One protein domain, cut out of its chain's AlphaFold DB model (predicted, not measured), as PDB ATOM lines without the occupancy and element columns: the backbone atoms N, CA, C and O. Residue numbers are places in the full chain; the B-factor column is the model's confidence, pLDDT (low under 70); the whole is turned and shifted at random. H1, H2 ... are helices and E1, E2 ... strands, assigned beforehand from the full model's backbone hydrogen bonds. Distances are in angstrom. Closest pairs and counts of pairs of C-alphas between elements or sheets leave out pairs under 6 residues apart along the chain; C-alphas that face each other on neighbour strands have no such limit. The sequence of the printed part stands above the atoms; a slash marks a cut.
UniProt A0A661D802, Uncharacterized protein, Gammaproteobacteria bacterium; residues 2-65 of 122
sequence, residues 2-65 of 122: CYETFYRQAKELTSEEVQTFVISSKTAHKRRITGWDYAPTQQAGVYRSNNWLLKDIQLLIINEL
ATOM      1  N   CYS A   2      58.659 -53.190 -42.843       77.88
ATOM      2  CA  CYS A   2      60.130 -53.348 -42.891       77.88
ATOM      3  C   CYS A   2      60.814 -52.561 -44.020       77.88
ATOM      4  O   CYS A   2      61.820 -51.911 -43.769       77.88
ATOM      5  N   TYR A   3      60.264 -52.576 -45.242       82.88
ATOM      6  CA  TYR A   3      60.862 -51.827 -46.353       82.88
ATOM      7  C   TYR A   3      60.926 -50.321 -46.076       82.88
ATOM      8  O   TYR A   3      61.982 -49.727 -46.231       82.88
ATOM      9  N   GLU A   4      59.825 -49.716 -45.619       83.00
ATOM     10  CA  GLU A   4      59.778 -48.291 -45.272       83.00
ATOM     11  C   GLU A   4      60.792 -47.951 -44.173       83.00
ATOM     12  O   GLU A   4      61.569 -47.014 -44.332       83.00
ATOM     13  N   THR A   5      60.839 -48.743 -43.095       83.25
ATOM     14  CA  THR A   5      61.787 -48.539 -41.992       83.25
ATOM     15  C   THR A   5      63.233 -48.585 -42.480       83.25
ATOM     16  O   THR A   5      64.006 -47.675 -42.192       83.25
ATOM     17  N   PHE A   6      63.598 -49.610 -43.255       88.25
ATOM     18  CA  PHE A   6      64.961 -49.753 -43.766       88.25
ATOM     19  C   PHE A   6      65.307 -48.699 -44.814       88.25
ATOM     20  O   PHE A   6      66.426 -48.196 -44.818       88.25
ATOM     21  N   TYR A   7      64.357 -48.330 -45.672       88.12
ATOM     22  CA  TYR A   7      64.551 -47.282 -46.666       88.12
ATOM     23  C   TYR A   7      64.802 -45.932 -45.993       88.12
ATOM     24  O   TYR A   7      65.778 -45.258 -46.316       88.12
ATOM     25  N   ARG A   8      63.977 -45.575 -45.002       89.31
ATOM     26  CA  ARG A   8      64.152 -44.355 -44.212       89.31
ATOM     27  C   ARG A   8      65.479 -44.346 -43.470       89.31
ATOM     28  O   ARG A   8      66.169 -43.338 -43.504       89.31
ATOM     29  N   GLN A   9      65.863 -45.464 -42.858       89.00
ATOM     30  CA  GLN A   9      67.144 -45.571 -42.164       89.00
ATOM     31  C   GLN A   9      68.332 -45.423 -43.124       89.00
ATOM     32  O   GLN A   9      69.270 -44.696 -42.823       89.00
ATOM     33  N   ALA A  10      68.287 -46.071 -44.290       92.62
ATOM     34  CA  ALA A  10      69.356 -46.004 -45.284       92.62
ATOM     35  C   ALA A  10      69.468 -44.632 -45.971       92.62
ATOM     36  O   ALA A  10      70.504 -44.327 -46.561       92.62
ATOM     37  N   LYS A  11      68.393 -43.837 -45.955       93.31
ATOM     38  CA  LYS A  11      68.320 -42.508 -46.578       93.31
ATOM     39  C   LYS A  11      68.261 -41.357 -45.577       93.31
ATOM     40  O   LYS A  11      68.151 -40.219 -46.011       93.31
ATOM     41  N   GLU A  12      68.343 -41.656 -44.282       92.75
ATOM     42  CA  GLU A  12      68.262 -40.683 -43.186       92.75
ATOM     43  C   GLU A  12      66.992 -39.807 -43.241       92.75
ATOM     44  O   GLU A  12      67.017 -38.627 -42.911       92.75
ATOM     45  N   LEU A  13      65.859 -40.402 -43.645       91.12
ATOM     46  CA  LEU A  13      64.589 -39.696 -43.848       91.12
ATOM     47  C   LEU A  13      63.673 -39.750 -42.615       91.12
ATOM     48  O   LEU A  13      63.446 -40.796 -41.983       91.12
ATOM     49  N   THR A  14      63.052 -38.618 -42.317       85.56
ATOM     50  CA  THR A  14      61.995 -38.470 -41.315       85.56
ATOM     51  C   THR A  14      60.691 -39.144 -41.761       85.56
ATOM     52  O   THR A  14      60.548 -39.611 -42.890       85.56
ATOM     53  N   SER A  15      59.730 -39.266 -40.841       77.25
ATOM     54  CA  SER A  15      58.423 -39.883 -41.124       77.25
ATOM     55  C   SER A  15      57.529 -39.014 -41.997       77.25
ATOM     56  O   SER A  15      56.542 -39.503 -42.524       77.25
ATOM     57  N   GLU A  16      57.855 -37.732 -42.127       82.75
ATOM     58  CA  GLU A  16      57.106 -36.783 -42.948       82.75
ATOM     59  C   GLU A  16      57.617 -36.771 -44.397       82.75
ATOM     60  O   GLU A  16      56.886 -36.405 -45.312       82.75
ATOM     61  N   GLU A  17      58.849 -37.236 -44.622       84.75
ATOM     62  CA  GLU A  17      59.484 -37.294 -45.944       84.75
ATOM     63  C   GLU A  17      59.126 -38.552 -46.743       84.75
ATOM     64  O   GLU A  17      59.326 -38.597 -47.956       84.75
ATOM     65  N   VAL A  18      58.590 -39.584 -46.084       84.50
ATOM     66  CA  VAL A  18      58.181 -40.836 -46.729       84.50
ATOM     67  C   VAL A  18      56.788 -41.216 -46.263       84.50
ATOM     68  O   VAL A  18      56.556 -41.419 -45.076       84.50
ATOM     69  N   GLN A  19      55.874 -41.377 -47.217       86.19
ATOM     70  CA  GLN A  19      54.500 -41.786 -46.958       86.19
ATOM     71  C   GLN A  19      54.200 -43.100 -47.681       86.19
ATOM     72  O   GLN A  19      54.338 -43.204 -48.901       86.19
ATOM     73  N   THR A  20      53.743 -44.100 -46.927       87.94
ATOM     74  CA  THR A  20      53.320 -45.386 -47.488       87.94
ATOM     75  C   THR A  20      51.851 -45.334 -47.902       87.94
ATOM     76  O   THR A  20      50.983 -44.899 -47.138       87.94
ATOM     77  N   PHE A  21      51.574 -45.838 -49.106       89.06
ATOM     78  CA  PHE A  21      50.229 -45.997 -49.645       89.06
ATOM     79  C   PHE A  21      49.976 -47.450 -50.044       89.06
ATOM     80  O   PHE A  21      50.825 -48.105 -50.645       89.06
ATOM     81  N   VAL A  22      48.772 -47.935 -49.757       89.88
ATOM     82  CA  VAL A  22      48.207 -49.142 -50.359       89.88
ATOM     83  C   VAL A  22      47.240 -48.697 -51.438       89.88
ATOM     84  O   VAL A  22      46.323 -47.924 -51.178       89.88
ATOM     85  N   ILE A  23      47.431 -49.191 -52.656       90.00
ATOM     86  CA  ILE A  23      46.613 -48.811 -53.804       90.00
ATOM     87  C   ILE A  23      45.745 -50.002 -54.204       90.00
ATOM     88  O   ILE A  23      46.245 -51.106 -54.410       90.00
ATOM     89  N   SER A  24      44.438 -49.776 -54.325       89.00
ATOM     90  CA  SER A  24      43.483 -50.779 -54.785       89.00
ATOM     91  C   SER A  24      42.847 -50.365 -56.107       89.00
ATOM     92  O   SER A  24      42.137 -49.361 -56.195       89.00
ATOM     93  N   SER A  25      43.082 -51.171 -57.142       83.81
ATOM     94  CA  SER A  25      42.465 -51.006 -58.463       83.81
ATOM     95  C   SER A  25      40.981 -51.363 -58.463       83.81
ATOM     96  O   SER A  25      40.215 -50.826 -59.264       83.81
ATOM     97  N   LYS A  26      40.559 -52.254 -57.560       81.25
ATOM     98  CA  LYS A  26      39.173 -52.701 -57.408       81.25
ATOM     99  C   LYS A  26      38.501 -51.909 -56.289       81.25
ATOM    100  O   LYS A  26      39.093 -51.645 -55.248       81.25
ATOM    101  N   THR A  27      37.231 -51.560 -56.477       75.19
ATOM    102  CA  THR A  27      36.445 -50.960 -55.391       75.19
ATOM    103  C   THR A  27      36.194 -52.033 -54.335       75.19
ATOM    104  O   THR A  27      35.413 -52.958 -54.559       75.19
ATOM    105  N   ALA A  28      36.888 -51.948 -53.201       69.06
ATOM    106  CA  ALA A  28      36.685 -52.877 -52.101       69.06
ATOM    107  C   ALA A  28      35.274 -52.706 -51.516       69.06
ATOM    108  O   ALA A  28      34.761 -51.595 -51.382       69.06
ATOM    109  N   HIS A  29      34.628 -53.811 -51.133       72.88
ATOM    110  CA  HIS A  29      33.358 -53.732 -50.412       72.88
ATOM    111  C   HIS A  29      33.546 -52.932 -49.118       72.88
ATOM    112  O   HIS A  29      34.457 -53.238 -48.348       72.88
ATOM    113  N   LYS A  30      32.643 -51.980 -48.841       70.56
ATOM    114  CA  LYS A  30      32.689 -51.100 -47.654       70.56
ATOM    115  C   LYS A  30      32.980 -51.855 -46.353       70.56
ATOM    116  O   LYS A  30      33.795 -51.405 -45.563       70.56
ATOM    117  N   ARG A  31      32.409 -53.055 -46.194       71.06
ATOM    118  CA  ARG A  31      32.621 -53.935 -45.032       71.06
ATOM    119  C   ARG A  31      34.082 -54.356 -44.823       71.06
ATOM    120  O   ARG A  31      34.504 -54.511 -43.685       71.06
ATOM    121  N   ARG A  32      34.849 -54.558 -45.903       74.19
ATOM    122  CA  ARG A  32      36.282 -54.890 -45.816       74.19
ATOM    123  C   ARG A  32      37.098 -53.672 -45.410       74.19
ATOM    124  O   ARG A  32      37.980 -53.815 -44.584       74.19
ATOM    125  N   ILE A  33      36.776 -52.496 -45.944       78.56
ATOM    126  CA  ILE A  33      37.460 -51.238 -45.606       78.56
ATOM    127  C   ILE A  33      37.263 -50.926 -44.115       78.56
ATOM    128  O   ILE A  33      38.232 -50.744 -43.384       78.56
ATOM    129  N   THR A  34      36.015 -50.982 -43.638       75.44
ATOM    130  CA  THR A  34      35.689 -50.745 -42.223       75.44
ATOM    131  C   THR A  34      36.246 -51.819 -41.290       75.44
ATOM    132  O   THR A  34      36.518 -51.525 -40.138       75.44
ATOM    133  N   GLY A  35      36.424 -53.058 -41.767       82.81
ATOM    134  CA  GLY A  35      36.999 -54.148 -40.969       82.81
ATOM    135  C   GLY A  35      38.476 -53.955 -40.608       82.81
ATOM    136  O   GLY A  35      38.964 -54.620 -39.704       82.81
ATOM    137  N   TRP A  36      39.169 -53.042 -41.291       84.19
ATOM    138  CA  TRP A  36      40.551 -52.640 -41.003       84.19
ATOM    139  C   TRP A  36      40.627 -51.221 -40.405       84.19
ATOM    140  O   TRP A  36      41.661 -50.555 -40.495       84.19
ATOM    141  N   ASP A  37      39.513 -50.734 -39.850       90.56
ATOM    142  CA  ASP A  37      39.350 -49.397 -39.268       90.56
ATOM    143  C   ASP A  37      39.687 -48.236 -40.216       90.56
ATOM    144  O   ASP A  37      40.011 -47.137 -39.763       90.56
ATOM    145  N   TYR A  38      39.612 -48.450 -41.535       91.19
ATOM    146  CA  TYR A  38      39.770 -47.369 -42.504       91.19
ATOM    147  C   TYR A  38      38.501 -46.525 -42.581       91.19
ATOM    148  O   TYR A  38      37.413 -47.019 -42.886       91.19
ATOM    149  N   ALA A  39      38.672 -45.227 -42.359       90.38
ATOM    150  CA  ALA A  39      37.649 -44.211 -42.516       90.38
ATOM    151  C   ALA A  39      37.937 -43.351 -43.761       90.38
ATOM    152  O   ALA A  39      39.105 -43.112 -44.090       90.38
ATOM    153  N   PRO A  40      36.893 -42.892 -44.473       90.75
ATOM    154  CA  PRO A  40      37.065 -41.947 -45.568       90.75
ATOM    155  C   PRO A  40      37.618 -40.621 -45.039       90.75
ATOM    156  O   PRO A  40      37.270 -40.181 -43.942       90.75
ATOM    157  N   THR A  41      38.465 -39.975 -45.834       91.31
ATOM    158  CA  THR A  41      38.960 -38.623 -45.551       91.31
ATOM    159  C   THR A  41      38.124 -37.572 -46.292       91.31
ATOM    160  O   THR A  41      37.129 -37.892 -46.941       91.31
ATOM    161  N   GLN A  42      38.524 -36.297 -46.215       91.19
ATOM    162  CA  GLN A  42      37.913 -35.228 -47.018       91.19
ATOM    163  C   GLN A  42      38.176 -35.400 -48.524       91.19
ATOM    164  O   GLN A  42      37.451 -34.841 -49.344       91.19
ATOM    165  N   GLN A  43      39.205 -36.167 -48.897       89.62
ATOM    166  CA  GLN A  43      39.549 -36.444 -50.286       89.62
ATOM    167  C   GLN A  43      38.885 -37.745 -50.749       89.62
ATOM    168  O   GLN A  43      39.029 -38.799 -50.126       89.62
ATOM    169  N   ALA A  44      38.157 -37.676 -51.866       89.62
ATOM    170  CA  ALA A  44      37.471 -38.831 -52.436       89.62
ATOM    171  C   ALA A  44      38.470 -39.929 -52.835       89.62
ATOM    172  O   ALA A  44      39.499 -39.641 -53.443       89.62
ATOM    173  N   GLY A  45      38.163 -41.177 -52.477       88.56
ATOM    174  CA  GLY A  45      39.024 -42.335 -52.728       88.56
ATOM    175  C   GLY A  45      40.253 -42.440 -51.821       88.56
ATOM    176  O   GLY A  45      41.009 -43.398 -51.971       88.56
ATOM    177  N   VAL A  46      40.443 -41.514 -50.873       92.00
ATOM    178  CA  VAL A  46      41.532 -41.549 -49.889       92.00
ATOM    179  C   VAL A  46      40.977 -41.931 -48.522       92.00
ATOM    180  O   VAL A  46      40.096 -41.261 -47.971       92.00
ATOM    181  N   TYR A  47      41.529 -42.999 -47.958       92.38
ATOM    182  CA  TYR A  47      41.118 -43.578 -46.688       92.38
ATOM    183  C   TYR A  47      42.290 -43.644 -45.714       92.38
ATOM    184  O   TYR A  47      43.416 -43.970 -46.095       92.38
ATOM    185  N   ARG A  48      42.007 -43.408 -44.431       92.62
ATOM    186  CA  ARG A  48      42.993 -43.501 -43.351       92.62
ATOM    187  C   ARG A  48      42.511 -44.453 -42.270       92.62
ATOM    188  O   ARG A  48      41.341 -44.405 -41.896       92.62
ATOM    189  N   SER A  49      43.398 -45.317 -41.785       91.69
ATOM    190  CA  SER A  49      43.067 -46.215 -40.682       91.69
ATOM    191  C   SER A  49      43.165 -45.500 -39.337       91.69
ATOM    192  O   SER A  49      44.089 -44.724 -39.103       91.69
ATOM    193  N   ASN A  50      42.227 -45.793 -38.437       89.19
ATOM    194  CA  ASN A  50      42.323 -45.422 -37.023       89.19
ATOM    195  C   ASN A  50      43.081 -46.474 -36.196       89.19
ATOM    196  O   ASN A  50      43.354 -46.258 -35.016       89.19
ATOM    197  N   ASN A  51      43.436 -47.612 -36.798       89.69
ATOM    198  CA  ASN A  51      44.226 -48.642 -36.145       89.69
ATOM    199  C   ASN A  51      45.675 -48.168 -35.985       89.69
ATOM    200  O   ASN A  51      46.315 -47.772 -36.957       89.69
ATOM    201  N   TRP A  52      46.228 -48.253 -34.775       86.56
ATOM    202  CA  TRP A  52      47.577 -47.769 -34.465       86.56
ATOM    203  C   TRP A  52      48.692 -48.404 -35.313       86.56
ATOM    204  O   TRP A  52      49.718 -47.759 -35.515       86.56
ATOM    205  N   LEU A  53      48.490 -49.625 -35.824       84.62
ATOM    206  CA  LEU A  53      49.426 -50.309 -36.725       84.62
ATOM    207  C   LEU A  53      49.357 -49.795 -38.166       84.62
ATOM    208  O   LEU A  53      50.330 -49.912 -38.905       84.62
ATOM    209  N   LEU A  54      48.200 -49.281 -38.588       86.75
ATOM    210  CA  LEU A  54      47.912 -48.905 -39.976       86.75
ATOM    211  C   LEU A  54      47.685 -47.399 -40.151       86.75
ATOM    212  O   LEU A  54      47.473 -46.944 -41.268       86.75
ATOM    213  N   LYS A  55      47.727 -46.613 -39.071       86.19
ATOM    214  CA  LYS A  55      47.441 -45.167 -39.060       86.19
ATOM    215  C   LYS A  55      48.321 -44.340 -40.004       86.19
ATOM    216  O   LYS A  55      47.912 -43.253 -40.428       86.19
ATOM    217  N   ASP A  56      49.505 -44.869 -40.308       85.44
ATOM    218  CA  ASP A  56      50.524 -44.261 -41.165       85.44
ATOM    219  C   ASP A  56      50.480 -44.825 -42.596       85.44
ATOM    220  O   ASP A  56      51.208 -44.363 -43.467       85.44
ATOM    221  N   ILE A  57      49.599 -45.793 -42.868       89.25
ATOM    222  CA  ILE A  57      49.384 -46.381 -44.190       89.25
ATOM    223  C   ILE A  57      48.050 -45.867 -44.727       89.25
ATOM    224  O   ILE A  57      46.983 -46.170 -44.192       89.25
ATOM    225  N   GLN A  58      48.095 -45.088 -45.803       91.38
ATOM    226  CA  GLN A  58      46.881 -44.600 -46.455       91.38
ATOM    227  C   GLN A  58      46.401 -45.599 -47.507       91.38
ATOM    228  O   GLN A  58      47.202 -46.187 -48.230       91.38
ATOM    229  N   LEU A  59      45.086 -45.775 -47.616       91.94
ATOM    230  CA  LEU A  59      44.469 -46.613 -48.638       91.94
ATOM    231  C   LEU A  59      43.880 -45.726 -49.738       91.94
ATOM    232  O   LEU A  59      43.010 -44.898 -49.479       91.94
ATOM    233  N   LEU A  60      44.335 -45.942 -50.970       92.25
ATOM    234  CA  LEU A  60      43.824 -45.293 -52.171       92.25
ATOM    235  C   LEU A  60      42.940 -46.265 -52.951       92.25
ATOM    236  O   LEU A  60      43.397 -47.319 -53.398       92.25
ATOM    237  N   ILE A  61      41.678 -45.899 -53.155       91.25
ATOM    238  CA  ILE A  61      40.750 -46.625 -54.025       91.25
ATOM    239  C   ILE A  61      40.687 -45.893 -55.358       91.25
ATOM    240  O   ILE A  61      40.011 -44.875 -55.499       91.25
ATOM    241  N   ILE A  62      41.374 -46.439 -56.358       90.12
ATOM    242  CA  ILE A  62      41.620 -45.764 -57.639       90.12
ATOM    243  C   ILE A  62      40.315 -45.356 -58.338       90.12
ATOM    244  O   ILE A  62      40.204 -44.265 -58.895       90.12
ATOM    245  N   ASN A  63      39.305 -46.226 -58.284       86.06
ATOM    246  CA  ASN A  63      38.003 -45.996 -58.916       86.06
ATOM    247  C   ASN A  63      37.193 -44.851 -58.279       86.06
ATOM    248  O   ASN A  63      36.186 -44.443 -58.851       86.06
ATOM    249  N   GLU A  64      37.577 -44.390 -57.088       88.25
ATOM    250  CA  GLU A  64      36.905 -43.318 -56.347       88.25
ATOM    251  C   GLU A  64      37.697 -42.006 -56.369       88.25
ATOM    252  O   GLU A  64      37.181 -40.971 -55.946       88.25
ATOM    253  N   LEU A  65      38.929 -42.027 -56.894       89.31
ATOM    254  CA  LEU A  65      39.734 -40.825 -57.070       89.31
ATOM    255  C   LEU A  65      39.101 -39.903 -58.125       89.31
ATOM    256  O   LEU A  65      38.606 -40.383 -59.158       89.31
TER     257      LEU A  65
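Overview. This is residues 2 to 65 of the 122 residues of an uncharacterized protein of Gammaproteobacteria bacterium (UniProt A0A661D802). The model shows a twisted four-stranded sheet with a short helix, H2, over one face near the edge strand E2, while the other helix, H1, lies well off the sheet beyond the start of E1 and lengthens the whole. The 64 printed residues hold two named helices and four named strands, in the order H1, E1, H2, E2, E3, E4. The sheet is mixed, in the order E1, E4, E3, E2, and the class is mixed, helices and strands. The whole is only just loose, close to compact, with a radius of gyration of the C-alphas of 13.0 A, and elongated, spanning 37 by 22 by 20 A.

Along the chain. Find C-alpha 2 at (60.130, -53.348, -42.891); from there H1 runs 14.1 A through residues 2 to 11. Go on to C-alpha 20 at (53.320, -45.386, -47.488), where E1, residues 20 to 24, begins its 13.4 A. Next come H2, residues 30 to 35, then E2, residues 38 to 40, and E3, residues 46 to 49, 10.4 A long. E4, residues 57 to 61, runs 13.1 A and ends at C-alpha 61, (40.750, -46.625, -54.025).

Arrangement. Start with H1, which is not on the sheet; its closest C-alpha to E1 is that of Glu 4, 7.4 A from that of Thr 20. E1, an edge strand, is parallel to E4 at 25 degrees, with N 22 and O 58 2.8 A apart, within hydrogen-bond range. H2 is on the sheet at a height of 9.3 A, over E2 and only just not over E3, on which 2 of its 6 C-alphas fall. It runs along the strands, at 13 degrees to E2 on the local plane; the closest C-alphas of the two are those of Ile 33 and Ala 39, 7.7 A apart. E1, H2 and E2 make a split strand-helix-strand unit, two strands of one sheet with a helix between them along the chain and with E4 and E3 between them in the sheet, and its crossover is right-handed. E2, E3 and E4 form a meander, each strand the antiparallel neighbour of the one before. In the hairpin E2 and E3, look for N 39 and O 48, 2.8 A apart; in the hairpin E3 and E4, for N 47 and O 59, 2.8 A apart. In H1 and H2 every O i to N i+4 pair is within hydrogen-bond range. H1 and H2 are apart.

Size, cuts and confidence. The two C-alphas farthest apart are those of Glu 12 and Arg 31, at 38.1 A. The sheet is only just strongly twisted, with C-alphas up to 4.1 A off its best plane. The printed part has no cut and no long link. Its mean pLDDT is 86.2, and residue 28 alone is under 70.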